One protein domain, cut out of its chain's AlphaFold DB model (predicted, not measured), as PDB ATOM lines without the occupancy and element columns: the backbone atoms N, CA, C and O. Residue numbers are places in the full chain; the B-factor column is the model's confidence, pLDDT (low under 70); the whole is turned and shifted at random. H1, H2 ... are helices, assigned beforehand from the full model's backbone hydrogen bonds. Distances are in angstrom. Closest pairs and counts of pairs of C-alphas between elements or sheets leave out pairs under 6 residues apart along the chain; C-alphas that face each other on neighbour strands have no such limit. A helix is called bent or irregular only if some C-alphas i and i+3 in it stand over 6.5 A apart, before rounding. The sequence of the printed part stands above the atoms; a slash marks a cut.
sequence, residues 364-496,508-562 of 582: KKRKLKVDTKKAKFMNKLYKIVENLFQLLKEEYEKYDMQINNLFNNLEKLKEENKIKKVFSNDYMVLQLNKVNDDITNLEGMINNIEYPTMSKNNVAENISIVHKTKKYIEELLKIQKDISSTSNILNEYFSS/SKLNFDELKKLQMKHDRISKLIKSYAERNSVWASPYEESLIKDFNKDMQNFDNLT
ATOM      1  N   LYS A 364       3.261   5.774  -8.903       94.12
ATOM      2  CA  LYS A 364       3.985   6.229  -7.699       94.12
ATOM      3  C   LYS A 364       3.267   5.830  -6.409       94.12
ATOM      4  O   LYS A 364       3.898   5.255  -5.523       94.12
ATOM      5  N   LYS A 365       1.945   6.016  -6.343       93.69
ATOM      6  CA  LYS A 365       1.113   5.566  -5.218       93.69
ATOM      7  C   LYS A 365       1.203   4.055  -5.002       93.69
ATOM      8  O   LYS A 365       1.356   3.606  -3.866       93.69
ATOM      9  N   ARG A 366       1.117   3.248  -6.068       93.00
ATOM     10  CA  ARG A 366       1.232   1.779  -5.964       93.00
ATOM     11  C   ARG A 366       2.579   1.361  -5.372       93.00
ATOM     12  O   ARG A 366       2.590   0.501  -4.494       93.00
ATOM     13  N   LYS A 367       3.674   2.000  -5.796       91.19
ATOM     14  CA  LYS A 367       5.016   1.757  -5.244       91.19
ATOM     15  C   LYS A 367       5.080   2.093  -3.749       91.19
ATOM     16  O   LYS A 367       5.392   1.209  -2.957       91.19
ATOM     17  N   LEU A 368       4.649   3.293  -3.349       89.62
ATOM     18  CA  LEU A 368       4.610   3.688  -1.933       89.62
ATOM     19  C   LEU A 368       3.739   2.767  -1.073       89.62
ATOM     20  O   LEU A 368       4.085   2.481   0.071       89.62
ATOM     21  N   LYS A 369       2.627   2.250  -1.609       89.38
ATOM     22  CA  LYS A 369       1.778   1.286  -0.893       89.38
ATOM     23  C   LYS A 369       2.521  -0.022  -0.597       89.38
ATOM     24  O   LYS A 369       2.323  -0.599   0.474       89.38
ATOM     25  N   VAL A 370       3.349  -0.501  -1.528       88.56
ATOM     26  CA  VAL A 370       4.202  -1.687  -1.324       88.56
ATOM     27  C   VAL A 370       5.289  -1.383  -0.294       88.56
ATOM     28  O   VAL A 370       5.432  -2.139   0.667       88.56
ATOM     29  N   ASP A 371       5.968  -0.245  -0.430       84.00
ATOM     30  CA  ASP A 371       7.029   0.183   0.489       84.00
ATOM     31  C   ASP A 371       6.495   0.361   1.922       84.00
ATOM     32  O   ASP A 371       7.090  -0.129   2.882       84.00
ATOM     33  N   THR A 372       5.300   0.937   2.074       86.38
ATOM     34  CA  THR A 372       4.610   1.087   3.366       86.38
ATOM     35  C   THR A 372       4.271  -0.263   3.993       86.38
ATOM     36  O   THR A 372       4.440  -0.450   5.197       86.38
ATOM     37  N   LYS A 373       3.790  -1.236   3.202       86.62
ATOM     38  CA  LYS A 373       3.527  -2.596   3.705       86.62
ATOM     39  C   LYS A 373       4.814  -3.270   4.175       86.62
ATOM     40  O   LYS A 373       4.806  -3.879   5.243       86.62
ATOM     41  N   LYS A 374       5.900  -3.134   3.409       82.19
ATOM     42  CA  LYS A 374       7.219  -3.667   3.766       82.19
ATOM     43  C   LYS A 374       7.729  -3.043   5.065       82.19
ATOM     44  O   LYS A 374       8.092  -3.781   5.972       82.19
ATOM     45  N   ALA A 375       7.662  -1.718   5.195       79.81
ATOM     46  CA  ALA A 375       8.055  -1.005   6.411       79.81
ATOM     47  C   ALA A 375       7.236  -1.450   7.638       79.81
ATOM     48  O   ALA A 375       7.809  -1.778   8.673       79.81
ATOM     49  N   LYS A 376       5.903  -1.565   7.511       83.44
ATOM     50  CA  LYS A 376       5.037  -2.079   8.592       83.44
ATOM     51  C   LYS A 376       5.390  -3.506   9.003       83.44
ATOM     52  O   LYS A 376       5.295  -3.840  10.180       83.44
ATOM     53  N   PHE A 377       5.730  -4.361   8.043       84.19
ATOM     54  CA  PHE A 377       6.136  -5.733   8.333       84.19
ATOM     55  C   PHE A 377       7.481  -5.774   9.064       84.19
ATOM     56  O   PHE A 377       7.601  -6.477  10.060       84.19
ATOM     57  N   MET A 378       8.447  -4.968   8.621       79.75
ATOM     58  CA  MET A 378       9.749  -4.841   9.275       79.75
ATOM     59  C   MET A 378       9.625  -4.393  10.734       79.75
ATOM     60  O   MET A 378      10.169  -5.067  11.603       79.75
ATOM     61  N   ASN A 379       8.805  -3.377  11.013       79.81
ATOM     62  CA  ASN A 379       8.492  -2.924  12.376       79.81
ATOM     63  C   ASN A 379       7.973  -4.049  13.271       79.81
ATOM     64  O   ASN A 379       8.424  -4.236  14.400       79.81
ATOM     65  N   LYS A 380       7.074  -4.884  12.742       84.81
ATOM     66  CA  LYS A 380       6.592  -6.050  13.489       84.81
ATOM     67  C   LYS A 380       7.711  -7.037  13.817       84.81
ATOM     68  O   LYS A 380       7.707  -7.572  14.919       84.81
ATOM     69  N   LEU A 381       8.644  -7.287  12.897       85.06
ATOM     70  CA  LEU A 381       9.771  -8.186  13.161       85.06
ATOM     71  C   LEU A 381      10.706  -7.628  14.240       85.06
ATOM     72  O   LEU A 381      11.092  -8.381  15.132       85.06
ATOM     73  N   TYR A 382      11.020  -6.329  14.198       80.69
ATOM     74  CA  TYR A 382      11.827  -5.680  15.236       80.69
ATOM     75  C   TYR A 382      11.174  -5.806  16.615       80.69
ATOM     76  O   TYR A 382      11.813  -6.291  17.547       80.69
ATOM     77  N   LYS A 383       9.872  -5.508  16.720       83.88
ATOM     78  CA  LYS A 383       9.110  -5.660  17.972       83.88
ATOM     79  C   LYS A 383       9.093  -7.091  18.502       83.88
ATOM     80  O   LYS A 383       9.097  -7.296  19.710       83.88
ATOM     81  N   ILE A 384       9.072  -8.097  17.623       88.06
ATOM     82  CA  ILE A 384       9.163  -9.499  18.055       88.06
ATOM     83  C   ILE A 384      10.518  -9.768  18.716       88.06
ATOM     84  O   ILE A 384      10.547 -10.402  19.763       88.06
ATOM     85  N   VAL A 385      11.623  -9.286  18.142       86.44
ATOM     86  CA  VAL A 385      12.958  -9.453  18.743       86.44
ATOM     87  C   VAL A 385      13.052  -8.761  20.096       86.44
ATOM     88  O   VAL A 385      13.528  -9.378  21.045       86.44
ATOM     89  N   GLU A 386      12.577  -7.519  20.200       84.50
ATOM     90  CA  GLU A 386      12.553  -6.790  21.475       84.50
ATOM     91  C   GLU A 386      11.772  -7.568  22.538       84.50
ATOM     92  O   GLU A 386      12.287  -7.821  23.625       84.50
ATOM     93  N   ASN A 387      10.577  -8.052  22.189       88.62
ATOM     94  CA  ASN A 387       9.761  -8.863  23.090       88.62
ATOM     95  C   ASN A 387      10.449 -10.172  23.500       88.62
ATOM     96  O   ASN A 387      10.267 -10.619  24.627       88.62
ATOM     97  N   LEU A 388      11.230 -10.803  22.615       91.00
ATOM     98  CA  LEU A 388      11.973 -12.019  22.956       91.00
ATOM     99  C   LEU A 388      13.065 -11.743  24.003       91.00
ATOM    100  O   LEU A 388      13.205 -12.522  24.944       91.00
ATOM    101  N   PHE A 389      13.816 -10.645  23.875       89.75
ATOM    102  CA  PHE A 389      14.824 -10.268  24.874       89.75
ATOM    103  C   PHE A 389      14.199  -9.776  26.183       89.75
ATOM    104  O   PHE A 389      14.724 -10.072  27.257       89.75
ATOM    105  N   GLN A 390      13.056  -9.094  26.111       89.88
ATOM    106  CA  GLN A 390      12.284  -8.718  27.291       89.88
ATOM    107  C   GLN A 390      11.782  -9.960  28.046       89.88
ATOM    108  O   GLN A 390      11.963 -10.058  29.257       89.88
ATOM    109  N   LEU A 391      11.256 -10.956  27.325       91.69
ATOM    110  CA  LEU A 391      10.845 -12.237  27.899       91.69
ATOM    111  C   LEU A 391      12.029 -13.002  28.506       91.69
ATOM    112  O   LEU A 391      11.890 -13.579  29.582       91.69
ATOM    113  N   LEU A 392      13.204 -12.975  27.860       91.50
ATOM    114  CA  LEU A 392      14.430 -13.541  28.433       91.50
ATOM    115  C   LEU A 392      14.759 -12.898  29.787       91.50
ATOM    116  O   LEU A 392      15.055 -13.619  30.732       91.50
ATOM    117  N   LYS A 393      14.688 -11.564  29.898       91.62
ATOM    118  CA  LYS A 393      14.927 -10.847  31.161       91.62
ATOM    119  C   LYS A 393      13.910 -11.222  32.238       91.62
ATOM    120  O   LYS A 393      14.318 -11.545  33.350       91.62
ATOM    121  N   GLU A 394      12.619 -11.196  31.915       91.12
ATOM    122  CA  GLU A 394      11.538 -11.470  32.873       91.12
ATOM    123  C   GLU A 394      11.612 -12.888  33.448       91.12
ATOM    124  O   GLU A 394      11.569 -13.083  34.664       91.12
ATOM    125  N   GLU A 395      11.780 -13.889  32.582       90.50
ATOM    126  CA  GLU A 395      11.975 -15.265  33.032       90.50
ATOM    127  C   GLU A 395      13.307 -15.414  33.776       90.50
ATOM    128  O   GLU A 395      13.365 -16.132  34.776       90.50
ATOM    129  N   TYR A 396      14.362 -14.697  33.367       89.50
ATOM    130  CA  TYR A 396      15.640 -14.775  34.062       89.50
ATOM    131  C   TYR A 396      15.550 -14.286  35.509       89.50
ATOM    132  O   TYR A 396      16.014 -14.969  36.424       89.50
ATOM    133  N   GLU A 397      14.920 -13.135  35.733       89.38
ATOM    134  CA  GLU A 397      14.733 -12.551  37.067       89.38
ATOM    135  C   GLU A 397      13.909 -13.460  37.993       89.38
ATOM    136  O   GLU A 397      14.177 -13.536  39.193       89.38
ATOM    137  N   LYS A 398      12.953 -14.218  37.441       89.44
ATOM    138  CA  LYS A 398      12.160 -15.198  38.197       89.44
ATOM    139  C   LYS A 398      13.009 -16.346  38.750       89.44
ATOM    140  O   LYS A 398      12.784 -16.786  39.878       89.44
ATOM    141  N   TYR A 399      13.966 -16.842  37.971       88.50
ATOM    142  CA  TYR A 399      14.852 -17.941  38.375       88.50
ATOM    143  C   TYR A 399      16.018 -17.472  39.262       88.50
ATOM    144  O   TYR A 399      16.511 -18.237  40.094       88.50
ATOM    145  N   ASP A 400      16.425 -16.209  39.122       87.69
ATOM    146  CA  ASP A 400      17.574 -15.599  39.805       87.69
ATOM    147  C   ASP A 400      17.513 -15.741  41.336       87.69
ATOM    148  O   ASP A 400      18.512 -16.038  41.990       87.69
ATOM    149  N   MET A 401      16.316 -15.622  41.919       86.69
ATOM    150  CA  MET A 401      16.114 -15.726  43.368       86.69
ATOM    151  C   MET A 401      16.615 -17.060  43.946       86.69
ATOM    152  O   MET A 401      17.274 -17.073  44.985       86.69
ATOM    153  N   GLN A 402      16.331 -18.182  43.280       88.88
ATOM    154  CA  GLN A 402      16.720 -19.508  43.776       88.88
ATOM    155  C   GLN A 402      18.229 -19.733  43.701       88.88
ATOM    156  O   GLN A 402      18.820 -20.353  44.589       88.88
ATOM    157  N   ILE A 403      18.853 -19.192  42.657       91.25
ATOM    158  CA  ILE A 403      20.292 -19.290  42.418       91.25
ATOM    159  C   ILE A 403      21.050 -18.419  43.431       91.25
ATOM    160  O   ILE A 403      22.005 -18.873  44.057       91.25
ATOM    161  N   ASN A 404      20.568 -17.204  43.692       90.94
ATOM    162  CA  ASN A 404      21.149 -16.331  44.713       90.94
ATOM    163  C   ASN A 404      21.004 -16.919  46.124       90.94
ATOM    164  O   ASN A 404      21.945 -16.868  46.917       90.94
ATOM    165  N   ASN A 405      19.866 -17.551  46.431       90.62
ATOM    166  CA  ASN A 405      19.685 -18.271  47.693       90.62
ATOM    167  C   ASN A 405      20.701 -19.410  47.867       90.62
ATOM    168  O   ASN A 405      21.213 -19.589  48.973       90.62
ATOM    169  N   LEU A 406      21.037 -20.126  46.787       91.69
ATOM    170  CA  LEU A 406      22.065 -21.167  46.807       91.69
ATOM    171  C   LEU A 406      23.421 -20.604  47.229       91.69
ATOM    172  O   LEU A 406      24.028 -21.115  48.173       91.69
ATOM    173  N   PHE A 407      23.879 -19.535  46.576       91.06
ATOM    174  CA  PHE A 407      25.162 -18.916  46.908       91.06
ATOM    175  C   PHE A 407      25.189 -18.370  48.343       91.06
ATOM    176  O   PHE A 407      26.134 -18.651  49.080       91.06
ATOM    177  N   ASN A 408      24.114 -17.709  48.785       89.62
ATOM    178  CA  ASN A 408      23.992 -17.200  50.156       89.62
ATOM    179  C   ASN A 408      24.039 -18.322  51.209       89.62
ATOM    180  O   ASN A 408      24.656 -18.173  52.264       89.62
ATOM    181  N   ASN A 409      23.383 -19.457  50.950       86.44
ATOM    182  CA  ASN A 409      23.392 -20.600  51.864       86.44
ATOM    183  C   ASN A 409      24.768 -21.274  51.925       86.44
ATOM    184  O   ASN A 409      25.217 -21.653  53.008       86.44
ATOM    185  N   LEU A 410      25.455 -21.393  50.787       85.12
ATOM    186  CA  LEU A 410      26.824 -21.907  50.737       85.12
ATOM    187  C   LEU A 410      27.782 -21.013  51.536       85.12
ATOM    188  O   LEU A 410      28.589 -21.531  52.307       85.12
ATOM    189  N   GLU A 411      27.669 -19.689  51.406       85.19
ATOM    190  CA  GLU A 411      28.484 -18.729  52.159       85.19
ATOM    191  C   GLU A 411      28.260 -18.844  53.675       85.19
ATOM    192  O   GLU A 411      29.225 -19.015  54.419       85.19
ATOM    193  N   LYS A 412      27.003 -18.912  54.134       84.38
ATOM    194  CA  LYS A 412      26.683 -19.154  55.556       84.38
ATOM    195  C   LYS A 412      27.303 -20.446  56.089       84.38
ATOM    196  O   LYS A 412      27.881 -20.468  57.173       84.38
ATOM    197  N   LEU A 413      27.226 -21.538  55.323       79.62
ATOM    198  CA  LEU A 413      27.825 -22.818  55.719       79.62
ATOM    199  C   LEU A 413      29.357 -22.749  55.813       79.62
ATOM    200  O   LEU A 413      29.948 -23.492  56.606       79.62
ATOM    201  N   LYS A 414      29.996 -21.868  55.030       80.06
ATOM    202  CA  LYS A 414      31.428 -21.559  55.133       80.06
ATOM    203  C   LYS A 414      31.749 -20.884  56.458       80.06
ATOM    204  O   LYS A 414      32.628 -21.358  57.173       80.06
ATOM    205  N   GLU A 415      31.033 -19.808  56.775       79.75
ATOM    206  CA  GLU A 415      31.235 -19.001  57.985       79.75
ATOM    207  C   GLU A 415      31.021 -19.825  59.259       79.75
ATOM    208  O   GLU A 415      31.782 -19.716  60.218       79.75
ATOM    209  N   GLU A 416      30.043 -20.731  59.240       78.25
ATOM    210  CA  GLU A 416      29.751 -21.642  60.350       78.25
ATOM    211  C   GLU A 416      30.711 -22.848  60.440       78.25
ATOM    212  O   GLU A 416      30.506 -23.731  61.276       78.25
ATOM    213  N   ASN A 417      31.739 -22.938  59.582       70.75
ATOM    214  CA  ASN A 417      32.652 -24.087  59.473       70.75
ATOM    215  C   ASN A 417      31.945 -25.444  59.232       70.75
ATOM    216  O   ASN A 417      32.493 -26.515  59.508       70.75
ATOM    217  N   LYS A 418      30.736 -25.436  58.652       71.50
ATOM    218  CA  LYS A 418      29.928 -26.640  58.350       71.50
ATOM    219  C   LYS A 418      30.179 -27.205  56.954       71.50
ATOM    220  O   LYS A 418      29.433 -28.051  56.472       71.50
ATOM    221  N   ILE A 419      31.273 -26.791  56.332       66.12
ATOM    222  CA  ILE A 419      31.692 -27.141  54.971       66.12
ATOM    223  C   ILE A 419      31.714 -28.654  54.735       66.12
ATOM    224  O   ILE A 419      31.267 -29.130  53.692       66.12
ATOM    225  N   LYS A 420      32.166 -29.425  55.734       64.75
ATOM    226  CA  LYS A 420      32.179 -30.892  55.657       64.75
ATOM    227  C   LYS A 420      30.785 -31.458  55.371       64.75
ATOM    228  O   LYS A 420      30.687 -32.422  54.633       64.75
ATOM    229  N   LYS A 421      29.704 -30.840  55.857       63.88
ATOM    230  CA  LYS A 421      28.323 -31.290  55.607       63.88
ATOM    231  C   LYS A 421      27.946 -31.258  54.118       63.88
ATOM    232  O   LYS A 421      27.175 -32.097  53.676       63.88
ATOM    233  N   VAL A 422      28.499 -30.318  53.349       64.19
ATOM    234  CA  VAL A 422      28.196 -30.148  51.918       64.19
ATOM    235  C   VAL A 422      28.990 -31.135  51.066       64.19
ATOM    236  O   VAL A 422      28.423 -31.827  50.228       64.19
ATOM    237  N   PHE A 423      30.296 -31.234  51.310       67.12
ATOM    238  CA  PHE A 423      31.206 -32.029  50.479       67.12
ATOM    239  C   PHE A 423      31.318 -33.504  50.889       67.12
ATOM    240  O   PHE A 423      32.058 -34.247  50.259       67.12
ATOM    241  N   SER A 424      30.595 -33.929  51.932       67.31
ATOM    242  CA  SER A 424      30.568 -35.333  52.377       67.31
ATOM    243  C   SER A 424      29.362 -36.119  51.842       67.31
ATOM    244  O   SER A 424      29.197 -37.279  52.197       67.31
ATOM    245  N   ASN A 425      28.499 -35.502  51.026       75.50
ATOM    246  CA  ASN A 425      27.371 -36.170  50.377       75.50
ATOM    247  C   ASN A 425      27.563 -36.172  48.853       75.50
ATOM    248  O   ASN A 425      27.450 -35.128  48.207       75.50
ATOM    249  N   ASP A 426      27.796 -37.354  48.283       74.94
ATOM    250  CA  ASP A 426      28.086 -37.536  46.855       74.94
ATOM    251  C   ASP A 426      26.979 -36.996  45.947       74.94
ATOM    252  O   ASP A 426      27.254 -36.345  44.939       74.94
ATOM    253  N   TYR A 427      25.714 -37.213  46.313       80.62
ATOM    254  CA  TYR A 427      24.589 -36.724  45.525       80.62
ATOM    255  C   TYR A 427      24.565 -35.191  45.482       80.62
ATOM    256  O   TYR A 427      24.360 -34.611  44.416       80.62
ATOM    257  N   MET A 428      24.838 -34.519  46.604       82.25
ATOM    258  CA  MET A 428      24.870 -33.051  46.656       82.25
ATOM    259  C   MET A 428      26.074 -32.472  45.913       82.25
ATOM    260  O   MET A 428      25.934 -31.469  45.214       82.25
ATOM    261  N   VAL A 429      27.232 -33.135  45.986       81.38
ATOM    262  CA  VAL A 429      28.408 -32.778  45.179       81.38
ATOM    263  C   VAL A 429      28.105 -32.918  43.684       81.38
ATOM    264  O   VAL A 429      28.449 -32.026  42.908       81.38
ATOM    265  N   LEU A 430      27.405 -33.979  43.267       83.62
ATOM    266  CA  LEU A 430      26.967 -34.157  41.878       83.62
ATOM    267  C   LEU A 430      26.004 -33.048  41.426       83.62
ATOM    268  O   LEU A 430      26.176 -32.515  40.331       83.62
ATOM    269  N   GLN A 431      25.033 -32.656  42.260       88.50
ATOM    270  CA  GLN A 431      24.124 -31.547  41.938       88.50
ATOM    271  C   GLN A 431      24.858 -30.196  41.848       88.50
ATOM    272  O   GLN A 431      24.576 -29.410  40.947       88.50
ATOM    273  N   LEU A 432      25.832 -29.929  42.728       87.69
ATOM    274  CA  LEU A 432      26.663 -28.718  42.662       87.69
ATOM    275  C   LEU A 432      27.530 -28.678  41.398       87.69
ATOM    276  O   LEU A 432      27.599 -27.642  40.736       87.69
ATOM    277  N   ASN A 433      28.152 -29.803  41.032       87.00
ATOM    278  CA  ASN A 433      28.903 -29.911  39.781       87.00
ATOM    279  C   ASN A 433      27.995 -29.655  38.570       87.00
ATOM    280  O   ASN A 433      28.396 -28.939  37.657       87.00
ATOM    281  N   LYS A 434      26.754 -30.156  38.594       90.62
ATOM    282  CA  LYS A 434      25.765 -29.884  37.546       90.62
ATOM    283  C   LYS A 434      25.451 -28.387  37.425       90.62
ATOM    284  O   LYS A 434      25.506 -27.854  36.325       90.62
ATOM    285  N   VAL A 435      25.198 -27.692  38.541       92.19
ATOM    286  CA  VAL A 435      24.984 -26.229  38.540       92.19
ATOM    287  C   VAL A 435      26.183 -25.494  37.941       92.19
ATOM    288  O   VAL A 435      26.006 -24.563  37.159       92.19
ATOM    289  N   ASN A 436      27.403 -25.915  38.274       91.00
ATOM    290  CA  ASN A 436      28.615 -25.327  37.710       91.00
ATOM    291  C   ASN A 436      28.728 -25.522  36.194       91.00
ATOM    292  O   ASN A 436      29.048 -24.570  35.475       91.00
ATOM    293  N   ASP A 437      28.476 -26.740  35.720       91.50
ATOM    294  CA  ASP A 437      28.546 -27.069  34.298       91.50
ATOM    295  C   ASP A 437      27.465 -26.301  33.519       91.50
ATOM    296  O   ASP A 437      27.767 -25.683  32.496       91.50
ATOM    297  N   ASP A 438      26.242 -26.229  34.052       94.31
ATOM    298  CA  ASP A 438      25.122 -25.516  33.435       94.31
ATOM    299  C   ASP A 438      25.335 -23.990  33.423       94.31
ATOM    300  O   ASP A 438      25.101 -23.356  32.393       94.31
ATOM    301  N   ILE A 439      25.836 -23.377  34.508       93.44
ATOM    302  CA  ILE A 439      26.180 -21.938  34.528       93.44
ATOM    303  C   ILE A 439      27.326 -21.643  33.554       93.44
ATOM    304  O   ILE A 439      27.304 -20.621  32.869       93.44
ATOM    305  N   THR A 440      28.324 -22.525  33.459       90.69
ATOM    306  CA  THR A 440      29.436 -22.353  32.512       90.69
ATOM    307  C   THR A 440      28.958 -22.472  31.066       90.69
ATOM    308  O   THR A 440      29.375 -21.687  30.214       90.69
ATOM    309  N   ASN A 441      28.045 -23.404  30.784       92.25
ATOM    310  CA  ASN A 441      27.398 -23.518  29.482       92.25
ATOM    311  C   ASN A 441      26.568 -22.263  29.160       92.25
ATOM    312  O   ASN A 441      26.711 -21.679  28.086       92.25
ATOM    313  N   LEU A 442      25.769 -21.790  30.122       92.75
ATOM    314  CA  LEU A 442      24.964 -20.576  29.986       92.75
ATOM    315  C   LEU A 442      25.836 -19.339  29.712       92.75
ATOM    316  O   LEU A 442      25.510 -18.546  28.832       92.75
ATOM    317  N   GLU A 443      26.965 -19.197  30.414       91.62
ATOM    318  CA  GLU A 443      27.962 -18.148  30.163       91.62
ATOM    319  C   GLU A 443      28.497 -18.224  28.725       91.62
ATOM    320  O   GLU A 443      28.550 -17.210  28.024       91.62
ATOM    321  N   GLY A 444      28.867 -19.427  28.274       89.94
ATOM    322  CA  GLY A 444      29.348 -19.671  26.915       89.94
ATOM    323  C   GLY A 444      28.323 -19.286  25.850       89.94
ATOM    324  O   GLY A 444      28.679 -18.659  24.854       89.94
ATOM    325  N   MET A 445      27.045 -19.596  26.072       90.50
ATOM    326  CA  MET A 445      25.973 -19.196  25.163       90.50
ATOM    327  C   MET A 445      25.758 -17.676  25.179       90.50
ATOM    328  O   MET A 445      25.790 -17.021  24.143       90.50
ATOM    329  N   ILE A 446      25.616 -17.064  26.352       88.31
ATOM    330  CA  ILE A 446      25.302 -15.631  26.457       88.31
ATOM    331  C   ILE A 446      26.401 -14.737  25.889       88.31
ATOM    332  O   ILE A 446      26.097 -13.714  25.271       88.31
ATOM    333  N   ASN A 447      27.668 -15.127  26.041       85.56
ATOM    334  CA  ASN A 447      28.790 -14.403  25.443       85.56
ATOM    335  C   ASN A 447      28.785 -14.446  23.903       85.56
ATOM    336  O   ASN A 447      29.385 -13.573  23.282       85.56
ATOM    337  N   ASN A 448      28.094 -15.417  23.301       82.19
ATOM    338  CA  ASN A 448      27.960 -15.573  21.852       82.19
ATOM    339  C   ASN A 448      26.649 -14.986  21.298       82.19
ATOM    340  O   ASN A 448      26.389 -15.096  20.099       82.19
ATOM    341  N   ILE A 449      25.807 -14.377  22.141       79.12
ATOM    342  CA  ILE A 449      24.614 -13.671  21.664       79.12
ATOM    343  C   ILE A 449      25.051 -12.403  20.945       79.12
ATOM    344  O   ILE A 449      25.500 -11.437  21.558       79.12
ATOM    345  N   GLU A 450      24.823 -12.366  19.642       73.25
ATOM    346  CA  GLU A 450      24.805 -11.115  18.899       73.25
ATOM    347  C   GLU A 450      23.376 -10.575  18.864       73.25
ATOM    348  O   GLU A 450      22.422 -11.293  18.547       73.25
ATOM    349  N   TYR A 451      23.211  -9.289  19.192       72.94
ATOM    350  CA  TYR A 451      21.916  -8.644  19.007       72.94
ATOM    351  C   TYR A 451      21.636  -8.579  17.500       72.94
ATOM    352  O   TYR A 451      22.447  -8.013  16.762       72.94
ATOM    353  N   PRO A 452      20.524  -9.151  17.020       74.69
ATOM    354  CA  PRO A 452      20.313  -9.350  15.598       74.69
ATOM    355  C   PRO A 452      20.230  -8.020  14.844       74.69
ATOM    356  O   PRO A 452      19.393  -7.163  15.138       74.69
ATOM    357  N   THR A 453      21.059  -7.872  13.813       72.75
ATOM    358  CA  THR A 453      20.981  -6.759  12.863       72.75
ATOM    359  C   THR A 453      20.113  -7.154  11.677       72.75
ATOM    360  O   THR A 453      20.491  -8.013  10.882       72.75
ATOM    361  N   MET A 454      18.947  -6.525  11.533       71.06
ATOM    362  CA  MET A 454      18.065  -6.779  10.394       71.06
ATOM    363  C   MET A 454      18.390  -5.872   9.203       71.06
ATOM    364  O   MET A 454      18.613  -4.667   9.347       71.06
ATOM    365  N   SER A 455      18.351  -6.453   8.006       70.44
ATOM    366  CA  SER A 455      18.504  -5.742   6.738       70.44
ATOM    367  C   SER A 455      17.248  -4.940   6.407       70.44
ATOM    368  O   SER A 455      16.132  -5.443   6.489       70.44
ATOM    369  N   LYS A 456      17.393  -3.713   5.903       64.62
ATOM    370  CA  LYS A 456      16.233  -2.930   5.426       64.62
ATOM    371  C   LYS A 456      15.523  -3.585   4.234       64.62
ATOM    372  O   LYS A 456      14.343  -3.325   3.986       64.62
ATOM    373  N   ASN A 457      16.233  -4.418   3.471       66.31
ATOM    374  CA  ASN A 457      15.784  -4.834   2.148       66.31
ATOM    375  C   ASN A 457      15.384  -6.303   2.027       66.31
ATOM    376  O   ASN A 457      14.604  -6.601   1.118       66.31
ATOM    377  N   ASN A 458      15.821  -7.177   2.935       78.62
ATOM    378  CA  ASN A 458      15.636  -8.621   2.807       78.62
ATOM    379  C   ASN A 458      14.695  -9.197   3.877       78.62
ATOM    380  O   ASN A 458      15.106  -9.574   4.969       78.62
ATOM    381  N   VAL A 459      13.409  -9.288   3.536       78.75
ATOM    382  CA  VAL A 459      12.368  -9.769   4.455       78.75
ATOM    383  C   VAL A 459      12.591 -11.229   4.871       78.75
ATOM    384  O   VAL A 459      12.412 -11.558   6.039       78.75
ATOM    385  N   ALA A 460      12.993 -12.098   3.939       83.81
ATOM    386  CA  ALA A 460      13.180 -13.525   4.209       83.81
ATOM    387  C   ALA A 460      14.352 -13.779   5.169       83.81
ATOM    388  O   ALA A 460      14.239 -14.571   6.104       83.81
ATOM    389  N   GLU A 461      15.453 -13.054   4.978       85.25
ATOM    390  CA  GLU A 461      16.603 -13.090   5.880       85.25
ATOM    391  C   GLU A 461      16.231 -12.606   7.282       85.25
ATOM    392  O   GLU A 461      16.531 -13.284   8.260       85.25
ATOM    393  N   ASN A 462      15.478 -11.509   7.393       84.06
ATOM    394  CA  ASN A 462      15.039 -11.004   8.695       84.06
ATOM    395  C   ASN A 462      14.108 -11.977   9.425       84.06
ATOM    396  O   ASN A 462      14.229 -12.144  10.634       84.06
ATOM    397  N   ILE A 463      13.216 -12.667   8.707       87.50
ATOM    398  CA  ILE A 463      12.402 -13.747   9.284       87.50
ATOM    399  C   ILE A 463      13.305 -14.871   9.815       87.50
ATOM    400  O   ILE A 463      13.105 -15.344  10.933       87.50
ATOM    401  N   SER A 464      14.325 -15.277   9.048       88.56
ATOM    402  CA  SER A 464      15.294 -16.292   9.486       88.56
ATOM    403  C   SER A 464      16.040 -15.863  10.751       88.56
ATOM    404  O   SER A 464      16.185 -16.665  11.674       88.56
ATOM    405  N   ILE A 465      16.450 -14.594  10.827       86.94
ATOM    406  CA  ILE A 465      17.091 -14.008  12.008       86.94
ATOM    407  C   ILE A 465      16.168 -14.112  13.228       86.94
ATOM    408  O   ILE A 465      16.584 -14.658  14.245       86.94
ATOM    409  N   VAL A 466      14.899 -13.695  13.114       89.06
ATOM    410  CA  VAL A 466      13.915 -13.803  14.211       89.06
ATOM    411  C   VAL A 466      13.767 -15.246  14.696       89.06
ATOM    412  O   VAL A 466      13.775 -15.495  15.901       89.06
ATOM    413  N   HIS A 467      13.664 -16.213  13.780       90.69
ATOM    414  CA  HIS A 467      13.558 -17.627  14.147       90.69
ATOM    415  C   HIS A 467      14.804 -18.147  14.870       90.69
ATOM    416  O   HIS A 467      14.670 -18.864  15.862       90.69
ATOM    417  N   LYS A 468      16.002 -17.777  14.399       89.69
ATOM    418  CA  LYS A 468      17.264 -18.142  15.055       89.69
ATOM    419  C   LYS A 468      17.343 -17.550  16.461       89.69
ATOM    420  O   LYS A 468      17.607 -18.292  17.400       89.69
ATOM    421  N   THR A 469      17.039 -16.261  16.616       89.00
ATOM    422  CA  THR A 469      17.021 -15.578  17.918       89.00
ATOM    423  C   THR A 469      16.024 -16.223  18.878       89.00
ATOM    424  O   THR A 469      16.373 -16.496  20.021       89.00
ATOM    425  N   LYS A 470      14.808 -16.537  18.409       92.88
ATOM    426  CA  LYS A 470      13.798 -17.231  19.217       92.88
ATOM    427  C   LYS A 470      14.316 -18.569  19.742       92.88
ATOM    428  O   LYS A 470      14.261 -18.801  20.944       92.88
ATOM    429  N   LYS A 471      14.834 -19.422  18.851       92.06
ATOM    430  CA  LYS A 471      15.352 -20.743  19.229       92.06
ATOM    431  C   LYS A 471      16.485 -20.621  20.251       92.06
ATOM    432  O   LYS A 471      16.514 -21.355  21.230       92.06
ATOM    433  N   TYR A 472      17.378 -19.659  20.038       90.69
ATOM    434  CA  TYR A 472      18.490 -19.399  20.944       90.69
ATOM    435  C   TYR A 472      18.012 -19.009  22.350       90.69
ATOM    436  O   TYR A 472      18.487 -19.545  23.345       90.69
ATOM    437  N   ILE A 473      17.026 -18.113  22.435       91.62
ATOM    438  CA  ILE A 473      16.443 -17.672  23.708       91.62
ATOM    439  C   ILE A 473      15.706 -18.814  24.418       91.62
ATOM    440  O   ILE A 473      15.843 -18.962  25.629       91.62
ATOM    441  N   GLU A 474      14.976 -19.658  23.687       93.25
ATOM    442  CA  GLU A 474      14.325 -20.847  24.256       93.25
ATOM    443  C   GLU A 474      15.339 -21.820  24.886       93.25
ATOM    444  O   GLU A 474      15.082 -22.370  25.960       93.25
ATOM    445  N   GLU A 475      16.508 -22.006  24.262       92.69
ATOM    446  CA  GLU A 475      17.587 -22.841  24.805       92.69
ATOM    447  C   GLU A 475      18.194 -22.242  26.089       92.69
ATOM    448  O   GLU A 475      18.362 -22.966  27.074       92.69
ATOM    449  N   LEU A 476      18.438 -20.925  26.125       92.62
ATOM    450  CA  LEU A 476      18.931 -20.224  27.324       92.62
ATOM    451  C   LEU A 476      17.977 -20.378  28.514       92.62
ATOM    452  O   LEU A 476      18.403 -20.711  29.620       92.62
ATOM    453  N   LEU A 477      16.682 -20.166  28.275       93.06
ATOM    454  CA  LEU A 477      15.650 -20.265  29.306       93.06
ATOM    455  C   LEU A 477      15.531 -21.677  29.870       93.06
ATOM    456  O   LEU A 477      15.307 -21.852  31.068       93.06
ATOM    457  N   LYS A 478      15.708 -22.695  29.022       94.31
ATOM    458  CA  LYS A 478      15.717 -24.088  29.461       94.31
ATOM    459  C   LYS A 478      16.873 -24.359  30.427       94.31
ATOM    460  O   LYS A 478      16.626 -24.863  31.518       94.31
ATOM    461  N   ILE A 479      18.098 -23.975  30.056       93.69
ATOM    462  CA  ILE A 479      19.285 -24.156  30.910       93.69
ATOM    463  C   ILE A 479      19.097 -23.417  32.233       93.69
ATOM    464  O   ILE A 479      19.348 -23.964  33.303       93.69
ATOM    465  N   GLN A 480      18.584 -22.190  32.184       92.56
ATOM    466  CA  GLN A 480      18.350 -21.421  33.393       92.56
ATOM    467  C   GLN A 480      17.329 -22.067  34.334       92.56
ATOM    468  O   GLN A 480      17.535 -22.110  35.551       92.56
ATOM    469  N   LYS A 481      16.229 -22.582  33.784       93.62
ATOM    470  CA  LYS A 481      15.227 -23.307  34.562       93.62
ATOM    471  C   LYS A 481      15.824 -24.556  35.215       93.62
ATOM    472  O   LYS A 481      15.498 -24.847  36.370       93.62
ATOM    473  N   ASP A 482      16.705 -25.263  34.512       93.94
ATOM    474  CA  ASP A 482      17.409 -26.433  35.042       93.94
ATOM    475  C   ASP A 482      18.344 -26.038  36.202       93.94
ATOM    476  O   ASP A 482      18.264 -26.647  37.274       93.94
ATOM    477  N   ILE A 483      19.121 -24.952  36.057       94.25
ATOM    478  CA  ILE A 483      19.963 -24.387  37.130       94.25
ATOM    479  C   ILE A 483      19.113 -24.028  38.352       94.25
ATOM    480  O   ILE A 483      19.448 -24.408  39.478       94.25
ATOM    481  N   SER A 484      18.002 -23.316  38.154       94.62
ATOM    482  CA  SER A 484      17.103 -22.913  39.240       94.62
ATOM    483  C   SER A 484      16.498 -24.114  39.960       94.62
ATOM    484  O   SER A 484      16.394 -24.095  41.186       94.62
ATOM    485  N   SER A 485      16.100 -25.150  39.219       94.12
ATOM    486  CA  SER A 485      15.494 -26.357  39.786       94.12
ATOM    487  C   SER A 485      16.505 -27.124  40.638       94.12
ATOM    488  O   SER A 485      16.205 -27.484  41.776       94.12
ATOM    489  N   THR A 486      17.731 -27.308  40.136       92.94
ATOM    490  CA  THR A 486      18.812 -27.943  40.903       92.94
ATOM    491  C   THR A 486      19.234 -27.089  42.108       92.94
ATOM    492  O   THR A 486      19.472 -27.631  43.187       92.94
ATOM    493  N   SER A 487      19.248 -25.760  41.973       93.06
ATOM    494  CA  SER A 487      19.533 -24.839  43.084       93.06
ATOM    495  C   SER A 487      18.498 -24.948  44.205       93.06
ATOM    496  O   SER A 487      18.865 -24.951  45.379       93.06
ATOM    497  N   ASN A 488      17.215 -25.104  43.864       91.94
ATOM    498  CA  ASN A 488      16.158 -25.287  44.857       91.94
ATOM    499  C   ASN A 488      16.334 -26.590  45.662       91.94
ATOM    500  O   ASN A 488      16.254 -26.559  46.887       91.94
ATOM    501  N   ILE A 489      16.673 -27.705  44.999       89.06
ATOM    502  CA  ILE A 489      16.962 -28.993  45.666       89.06
ATOM    503  C   ILE A 489      18.097 -28.838  46.693       89.06
ATOM    504  O   ILE A 489      18.001 -29.320  47.824       89.06
ATOM    505  N   LEU A 490      19.170 -28.138  46.317       88.19
ATOM    506  CA  LEU A 490      20.309 -27.878  47.201       88.19
ATOM    507  C   LEU A 490      19.927 -26.979  48.389       88.19
ATOM    508  O   LEU A 490      20.300 -27.268  49.528       88.19
ATOM    509  N   ASN A 491      19.145 -25.923  48.150       88.81
ATOM    510  CA  ASN A 491      18.652 -25.025  49.199       88.81
ATOM    511  C   ASN A 491      17.802 -25.750  50.249       88.81
ATOM    512  O   ASN A 491      17.975 -25.528  51.453       88.81
ATOM    513  N   GLU A 492      16.905 -26.633  49.806       86.50
ATOM    514  CA  GLU A 492      16.085 -27.467  50.688       86.50
ATOM    515  C   GLU A 492      16.962 -28.395  51.542       86.50
ATOM    516  O   GLU A 492      16.781 -28.472  52.761       86.50
ATOM    517  N   TYR A 493      17.975 -29.027  50.938       83.31
ATOM    518  CA  TYR A 493      18.920 -29.877  51.663       83.31
ATOM    519  C   TYR A 493      19.692 -29.105  52.742       83.31
ATOM    520  O   TYR A 493      19.751 -29.551  53.892       83.31
ATOM    521  N   PHE A 494      20.240 -27.932  52.409       78.88
ATOM    522  CA  PHE A 494      20.997 -27.106  53.358       78.88
ATOM    523  C   PHE A 494      20.148 -26.617  54.532       78.88
ATOM    524  O   PHE A 494      20.650 -26.522  55.654       78.88
ATOM    525  N   SER A 495      18.860 -26.383  54.288       78.12
ATOM    526  CA  SER A 495      17.895 -25.960  55.306       78.12
ATOM    527  C   SER A 495      17.423 -27.112  56.207       78.12
ATOM    528  O   SER A 495      16.911 -26.877  57.304       78.12
ATOM    529  N   SER A 496      17.602 -28.366  55.780       72.62
ATOM    530  CA  SER A 496      17.163 -29.540  56.537       72.62
ATOM    531  C   SER A 496      18.046 -29.814  57.772       72.62
ATOM    532  O   SER A 496      19.285 -29.780  57.739       72.62
ATOM    533  N   SER A 508      35.397 -33.414  45.008       53.09
ATOM    534  CA  SER A 508      34.665 -32.295  44.396       53.09
ATOM    535  C   SER A 508      35.587 -31.542  43.431       53.09
ATOM    536  O   SER A 508      36.728 -31.229  43.763       53.09
ATOM    537  N   LYS A 509      35.087 -31.226  42.230       60.28
ATOM    538  CA  LYS A 509      35.756 -30.295  41.301       60.28
ATOM    539  C   LYS A 509      35.679 -28.839  41.770       60.28
ATOM    540  O   LYS A 509      36.275 -27.988  41.131       60.28
ATOM    541  N   LEU A 510      34.885 -28.575  42.809       64.50
ATOM    542  CA  LEU A 510      34.531 -27.249  43.295       64.50
ATOM    543  C   LEU A 510      34.956 -27.083  44.754       64.50
ATOM    544  O   LEU A 510      34.533 -27.852  45.621       64.50
ATOM    545  N   ASN A 511      35.750 -26.054  45.017       74.94
ATOM    546  CA  ASN A 511      36.036 -25.480  46.326       74.94
ATOM    547  C   ASN A 511      35.314 -24.126  46.495       74.94
ATOM    548  O   ASN A 511      34.654 -23.624  45.585       74.94
ATOM    549  N   PHE A 512      35.416 -23.509  47.674       75.12
ATOM    550  CA  PHE A 512      34.731 -22.238  47.946       75.12
ATOM    551  C   PHE A 512      35.184 -21.069  47.068       75.12
ATOM    552  O   PHE A 512      34.373 -20.194  46.761       75.12
ATOM    553  N   ASP A 513      36.450 -21.039  46.666       81.06
ATOM    554  CA  ASP A 513      36.953 -19.988  45.784       81.06
ATOM    555  C   ASP A 513      36.396 -20.163  44.365       81.06
ATOM    556  O   ASP A 513      36.059 -19.184  43.698       81.06
ATOM    557  N   GLU A 514      36.224 -21.407  43.917       82.81
ATOM    558  CA  GLU A 514      35.560 -21.747  42.655       82.81
ATOM    559  C   GLU A 514      34.061 -21.426  42.692       82.81
ATOM    560  O   GLU A 514      33.547 -20.857  41.731       82.81
ATOM    561  N   LEU A 515      33.378 -21.666  43.816       82.31
ATOM    562  CA  LEU A 515      31.979 -21.254  44.007       82.31
ATOM    563  C   LEU A 515      31.817 -19.728  43.970       82.31
ATOM    564  O   LEU A 515      30.875 -19.227  43.359       82.31
ATOM    565  N   LYS A 516      32.760 -18.974  44.549       85.00
ATOM    566  CA  LYS A 516      32.755 -17.505  44.466       85.00
ATOM    567  C   LYS A 516      32.965 -17.014  43.032       85.00
ATOM    568  O   LYS A 516      32.291 -16.085  42.593       85.00
ATOM    569  N   LYS A 517      33.862 -17.655  42.270       89.94
ATOM    570  CA  LYS A 517      34.016 -17.381  40.830       89.94
ATOM    571  C   LYS A 517      32.727 -17.691  40.066       89.94
ATOM    572  O   LYS A 517      32.362 -16.929  39.177       89.94
ATOM    573  N   LEU A 518      32.031 -18.769  40.420       88.75
ATOM    574  CA  LEU A 518      30.762 -19.149  39.801       88.75
ATOM    575  C   LEU A 518      29.648 -18.128  40.075       88.75
ATOM    576  O   LEU A 518      28.930 -17.758  39.151       88.75
ATOM    577  N   GLN A 519      29.558 -17.608  41.301       91.44
ATOM    578  CA  GLN A 519      28.642 -16.516  41.644       91.44
ATOM    579  C   GLN A 519      28.935 -15.260  40.811       91.44
ATOM    580  O   GLN A 519      28.031 -14.689  40.211       91.44
ATOM    581  N   MET A 520      30.212 -14.881  40.673       90.75
ATOM    582  CA  MET A 520      30.601 -13.748  39.823       90.75
ATOM    583  C   MET A 520      30.216 -13.953  38.349       90.75
ATOM    584  O   MET A 520      29.835 -12.993  37.674       90.75
ATOM    585  N   LYS A 521      30.308 -15.188  37.834       92.06
ATOM    586  CA  LYS A 521      29.837 -15.531  36.482       92.06
ATOM    587  C   LYS A 521      28.326 -15.360  36.361       92.06
ATOM    588  O   LYS A 521      27.870 -14.734  35.408       92.06
ATOM    589  N   HIS A 522      27.568 -15.860  37.332       92.31
ATOM    590  CA  HIS A 522      26.114 -15.703  37.392       92.31
ATOM    591  C   HIS A 522      25.696 -14.223  37.418       92.31
ATOM    592  O   HIS A 522      24.901 -13.787  36.586       92.31
ATOM    593  N   ASP A 523      26.335 -13.405  38.257       90.81
ATOM    594  CA  ASP A 523      26.090 -11.957  38.311       90.81
ATOM    595  C   ASP A 523      26.401 -11.261  36.978       90.81
ATOM    596  O   ASP A 523      25.693 -10.344  36.546       90.81
ATOM    597  N   ARG A 524      27.479 -11.682  36.302       91.06
ATOM    598  CA  ARG A 524      27.847 -11.168  34.977       91.06
ATOM    599  C   ARG A 524      26.797 -11.536  33.931       91.06
ATOM    600  O   ARG A 524      26.426 -10.674  33.136       91.06
ATOM    601  N   ILE A 525      26.314 -12.776  33.946       91.81
ATOM    602  CA  ILE A 525      25.225 -13.239  33.081       91.81
ATOM    603  C   ILE A 525      23.971 -12.378  33.296       91.81
ATOM    604  O   ILE A 525      23.420 -11.856  32.325       91.81
ATOM    605  N   SER A 526      23.571 -12.167  34.552       89.06
ATOM    606  CA  SER A 526      22.416 -11.338  34.922       89.06
ATOM    607  C   SER A 526      22.528  -9.920  34.352       89.06
ATOM    608  O   SER A 526      21.602  -9.412  33.713       89.06
ATOM    609  N   LYS A 527      23.705  -9.293  34.488       89.12
ATOM    610  CA  LYS A 527      23.987  -7.968  33.908       89.12
ATOM    611  C   LYS A 527      23.908  -7.966  32.380       89.12
ATOM    612  O   LYS A 527      23.354  -7.027  31.811       89.12
ATOM    613  N   LEU A 528      24.437  -8.994  31.713       88.94
ATOM    614  CA  LEU A 528      24.389  -9.102  30.252       88.94
ATOM    615  C   LEU A 528      22.950  -9.239  29.744       88.94
ATOM    616  O   LEU A 528      22.564  -8.501  28.840       88.94
ATOM    617  N   ILE A 529      22.136 -10.100  30.357       89.06
ATOM    618  CA  ILE A 529      20.722 -10.267  29.982       89.06
ATOM    619  C   ILE A 529      19.939  -8.970  30.172       89.06
ATOM    620  O   ILE A 529      19.232  -8.550  29.254       89.06
ATOM    621  N   LYS A 530      20.123  -8.286  31.308       87.12
ATOM    622  CA  LYS A 530      19.513  -6.968  31.535       87.12
ATOM    623  C   LYS A 530      19.927  -5.973  30.456       87.12
ATOM    624  O   LYS A 530      19.063  -5.312  29.892       87.12
ATOM    625  N   SER A 531      21.208  -5.953  30.083       86.69
ATOM    626  CA  SER A 531      21.701  -5.081  29.013       86.69
ATOM    627  C   SER A 531      21.097  -5.391  27.639       86.69
ATOM    628  O   SER A 531      20.924  -4.474  26.844       86.69
ATOM    629  N   TYR A 532      20.748  -6.648  27.340       84.94
ATOM    630  CA  TYR A 532      20.099  -7.005  26.073       84.94
ATOM    631  C   TYR A 532      18.636  -6.565  26.012       84.94
ATOM    632  O   TYR A 532      18.192  -6.142  24.950       84.94
ATOM    633  N   ALA A 533      17.911  -6.624  27.128       83.06
ATOM    634  CA  ALA A 533      16.538  -6.124  27.214       83.06
ATOM    635  C   ALA A 533      16.475  -4.587  27.297       83.06
ATOM    636  O   ALA A 533      15.565  -3.969  26.759       83.06
ATOM    637  N   GLU A 534      17.461  -3.960  27.948       77.50
ATOM    638  CA  GLU A 534      17.578  -2.499  28.090       77.50
ATOM    639  C   GLU A 534      18.290  -1.825  26.924       77.50
ATOM    640  O   GLU A 534      18.287  -0.593  26.832       77.50
ATOM    641  N   ARG A 535      18.861  -2.603  25.994       71.56
ATOM    642  CA  ARG A 535      19.052  -2.134  24.626       71.56
ATOM    643  C   ARG A 535      17.655  -1.862  24.074       71.56
ATOM    644  O   ARG A 535      17.131  -2.645  23.291       71.56
ATOM    645  N   ASN A 536      17.108  -0.690  24.423       53.53
ATOM    646  CA  ASN A 536      16.299   0.100  23.514       53.53
ATOM    647  C   ASN A 536      17.046  -0.034  22.222       53.53
ATOM    648  O   ASN A 536      18.216   0.377  22.154       53.53
ATOM    649  N   SER A 537      16.463  -0.742  21.267       50.75
ATOM    650  CA  SER A 537      17.186  -0.933  20.050       50.75
ATOM    651  C   SER A 537      17.461   0.492  19.569       50.75
ATOM    652  O   SER A 537      16.575   1.285  19.286       50.75
ATOM    653  N   VAL A 538      18.733   0.886  19.532       44.19
ATOM    654  CA  VAL A 538      19.155   2.110  18.832       44.19
ATOM    655  C   VAL A 538      18.743   1.991  17.340       44.19
ATOM    656  O   VAL A 538      18.775   2.941  16.568       44.19
ATOM    657  N   TRP A 539      18.285   0.789  16.975       43.97
ATOM    658  CA  TRP A 539      17.681   0.293  15.760       43.97
ATOM    659  C   TRP A 539      16.162   0.031  15.854       43.97
ATOM    660  O   TRP A 539      15.624  -0.523  14.895       43.97
ATOM    661  N   ALA A 540      15.467   0.463  16.919       45.22
ATOM    662  CA  ALA A 540      14.020   0.718  16.960       45.22
ATOM    663  C   ALA A 540      13.892   1.921  16.062       45.22
ATOM    664  O   ALA A 540      14.077   3.069  16.467       45.22
ATOM    665  N   SER A 541      13.906   1.608  14.779       44.97
ATOM    666  CA  SER A 541      14.555   2.482  13.842       44.97
ATOM    667  C   SER A 541      13.810   3.814  13.844       44.97
ATOM    668  O   SER A 541      12.575   3.821  13.817       44.97
ATOM    669  N   PRO A 542      14.519   4.949  13.736       47.97
ATOM    670  CA  PRO A 542      13.920   6.213  13.311       47.97
ATOM    671  C   PRO A 542      13.072   6.096  12.017       47.97
ATOM    672  O   PRO A 542      12.461   7.071  11.595       47.97
ATOM    673  N   TYR A 543      13.031   4.920  11.369       54.12
ATOM    674  CA  TYR A 543      12.194   4.554  10.228       54.12
ATOM    675  C   TYR A 543      10.689   4.362  10.474       54.12
ATOM    676  O   TYR A 543       9.978   4.220   9.483       54.12
ATOM    677  N   GLU A 544      10.152   4.269  11.690       64.69
ATOM    678  CA  GLU A 544       8.937   3.439  11.819       64.69
ATOM    679  C   GLU A 544       7.576   4.107  11.988       64.69
ATOM    680  O   GLU A 544       6.574   3.486  11.635       64.69
ATOM    681  N   GLU A 545       7.501   5.368  12.388       65.06
ATOM    682  CA  GLU A 545       6.221   6.095  12.387       65.06
ATOM    683  C   GLU A 545       6.267   7.349  11.531       65.06
ATOM    684  O   GLU A 545       5.347   7.575  10.747       65.06
ATOM    685  N   SER A 546       7.355   8.119  11.606       71.00
ATOM    686  CA  SER A 546       7.572   9.312  10.782       71.00
ATOM    687  C   SER A 546       7.585   8.974   9.292       71.00
ATOM    688  O   SER A 546       6.772   9.504   8.548       71.00
ATOM    689  N   LEU A 547       8.404   8.006   8.863       75.50
ATOM    690  CA  LEU A 547       8.487   7.599   7.456       75.50
ATOM    691  C   LEU A 547       7.165   7.011   6.944       75.50
ATOM    692  O   LEU A 547       6.745   7.289   5.827       75.50
ATOM    693  N   ILE A 548       6.482   6.198   7.761       80.94
ATOM    694  CA  ILE A 548       5.168   5.643   7.402       80.94
ATOM    695  C   ILE A 548       4.133   6.767   7.280       80.94
ATOM    696  O   ILE A 548       3.296   6.740   6.377       80.94
ATOM    697  N   LYS A 549       4.178   7.760   8.173       84.94
ATOM    698  CA  LYS A 549       3.332   8.954   8.121       84.94
ATOM    699  C   LYS A 549       3.625   9.785   6.871       84.94
ATOM    700  O   LYS A 549       2.674  10.190   6.207       84.94
ATOM    701  N   ASP A 550       4.893   9.955   6.515       85.81
ATOM    702  CA  ASP A 550       5.322  10.653   5.303       85.81
ATOM    703  C   ASP A 550       4.855   9.913   4.046       85.81
ATOM    704  O   ASP A 550       4.220  10.516   3.185       85.81
ATOM    705  N   PHE A 551       5.015   8.586   3.980       87.81
ATOM    706  CA  PHE A 551       4.475   7.779   2.880       87.81
ATOM    707  C   PHE A 551       2.956   7.897   2.757       87.81
ATOM    708  O   PHE A 551       2.440   8.019   1.647       87.81
ATOM    709  N   ASN A 552       2.223   7.879   3.874       88.00
ATOM    710  CA  ASN A 552       0.772   8.057   3.846       88.00
ATOM    711  C   ASN A 552       0.388   9.462   3.356       88.00
ATOM    712  O   ASN A 552      -0.554   9.589   2.574       88.00
ATOM    713  N   LYS A 553       1.122  10.500   3.775       91.88
ATOM    714  CA  LYS A 553       0.921  11.878   3.314       91.88
ATOM    715  C   LYS A 553       1.192  12.007   1.814       91.88
ATOM    716  O   LYS A 553       0.379  12.577   1.094       91.88
ATOM    717  N   ASP A 554       2.276  11.419   1.323       91.62
ATOM    718  CA  ASP A 554       2.601  11.403  -0.104       91.62
ATOM    719  C   ASP A 554       1.560  10.627  -0.918       91.62
ATOM    720  O   ASP A 554       1.158  11.062  -1.994       91.62
ATOM    721  N   MET A 555       1.056   9.508  -0.389       92.31
ATOM    722  CA  MET A 555      -0.043   8.770  -1.013       92.31
ATOM    723  C   MET A 555      -1.323   9.609  -1.110       92.31
ATOM    724  O   MET A 555      -1.963   9.577  -2.159       92.31
ATOM    725  N   GLN A 556      -1.676  10.367  -0.066       93.50
ATOM    726  CA  GLN A 556      -2.809  11.302  -0.098       93.50
ATOM    727  C   GLN A 556      -2.586  12.417  -1.124       93.50
ATOM    728  O   GLN A 556      -3.485  12.723  -1.903       93.50
ATOM    729  N   ASN A 557      -1.376  12.976  -1.191       93.19
ATOM    730  CA  ASN A 557      -1.030  13.973  -2.202       93.19
ATOM    731  C   ASN A 557      -1.194  13.413  -3.625       93.19
ATOM    732  O   ASN A 557      -1.748  14.086  -4.493       93.19
ATOM    733  N   PHE A 558      -0.757  12.175  -3.874       95.00
ATOM    734  CA  PHE A 558      -0.942  11.517  -5.170       95.00
ATOM    735  C   PHE A 558      -2.404  11.191  -5.482       95.00
ATOM    736  O   PHE A 558      -2.776  11.214  -6.656       95.00
ATOM    737  N   ASP A 559      -3.228  10.909  -4.474       93.25
ATOM    738  CA  ASP A 559      -4.673  10.748  -4.653       93.25
ATOM    739  C   ASP A 559      -5.330  12.054  -5.074       93.25
ATOM    740  O   ASP A 559      -5.988  12.077  -6.113       93.25
ATOM    741  N   ASN A 560      -5.047  13.141  -4.360       93.94
ATOM    742  CA  ASN A 560      -5.547  14.467  -4.711       93.94
ATOM    743  C   ASN A 560      -5.119  14.858  -6.133       93.94
ATOM    744  O   ASN A 560      -5.933  15.323  -6.923       93.94
ATOM    745  N   LEU A 561      -3.856  14.615  -6.506       95.75
ATOM    746  CA  LEU A 561      -3.386  14.854  -7.872       95.75
ATOM    747  C   LEU A 561      -4.143  13.985  -8.885       95.75
ATOM    748  O   LEU A 561      -4.615  14.490  -9.896       95.75
ATOM    749  N   THR A 562      -4.314  12.691  -8.615       96.31
ATOM    750  CA  THR A 562      -5.075  11.788  -9.495       96.31
ATOM    751  C   THR A 562      -6.512  12.280  -9.700       96.31
ATOM    752  O   THR A 562      -7.029  12.202 -10.817       96.31
TER     753      THR A 562
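This is residues 364 to 496 and 508 to 562 of the 582 residues of an uncharacterized protein of Plasmodium malariae (UniProt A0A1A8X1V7). The model is a long, narrow rod of helices: the bent helix H1 runs along most of it, H4 lies beside it pointing the same way, and H3 and H5 run back along them over one half of the length. At the other end the rod thins to the first part of H1 with H6 running back beside it, while the short H2 sits at the end that H1 reaches. The printed part has 188 residues with six named helices in the order H1 to H6 and no named strand, and its class is all helix. It is only just loose, close to extended, with a radius of gyration of the C-alphas of 24.0 A, and it spans 86 by 24 by 23 A.

H1, residues 364 to 415, was assigned as one helix by its hydrogen bonds but is bent: C-alphas 398 and 401 are 6.5 A apart, and its arms H1a, residues 364 to 398, and H1b, residues 401 to 415, stand at a shallow tilt of 30 degrees. H2, residues 419 to 423, is close to H1b but not clearly touching, the closest C-alphas, Leu 413 and Ile 419, being 5.8 A apart. H3, residues 426 to 447, only just touches H2, and only at the corner, with 3 pairs of C-alphas within 8 A, the closest being Phe 423 and Val 429 at 6.0 A. H3 forms a helical hairpin with H4, residues 459 to 495, at a shallow tilt of 25 degrees, with closest C-alphas Val 435 and Ile 483 at 5.5 A. H4 touches H1a, the same way at a shallow tilt of 10 degrees, with closest C-alphas Val 385 and Val 466 at 6.4 A. H5, residues 512 to 534, touches H1a with residues 526 to 533 alone, closest at the C-alphas of Gln 390 and Ala 533, 5.0 A. H1a, H1b, H3, H4 and H5 form a bundle, a group of helices running alongside one another. H6, residues 546 to 562, touches H1a, opposite ways at a shallow tilt of 20 degrees, with closest C-alphas Lys 365 and Met 555 at 5.4 A. In H1a, H1b, H2, H3, H4, H5 and H6 every O i to N i+4 pair is within hydrogen-bond range.

H1a begins at C-alpha 364 (3.985, 6.229, -7.699) and is 51.3 A long; H1b is 21.3 A. H3 measures 31.5 A, H4 53.7 A and H5 32.8 A. H6 is 24.0 A long and ends at C-alpha 562 (-5.075, 11.788, -9.495).

The C-alphas farthest apart, Asn 417 and Thr 562, are 86.4 A apart. Residues 497 to 507 are not printed, and C-alphas 496 and 508 across this cut are 21.5 A apart. The links H3 to H4 and H5 to H6 are long. The mean pLDDT of the printed part is 83.6; residues 419 to 424, 456 to 457, 508 to 510 and 536 to 545 are under 70.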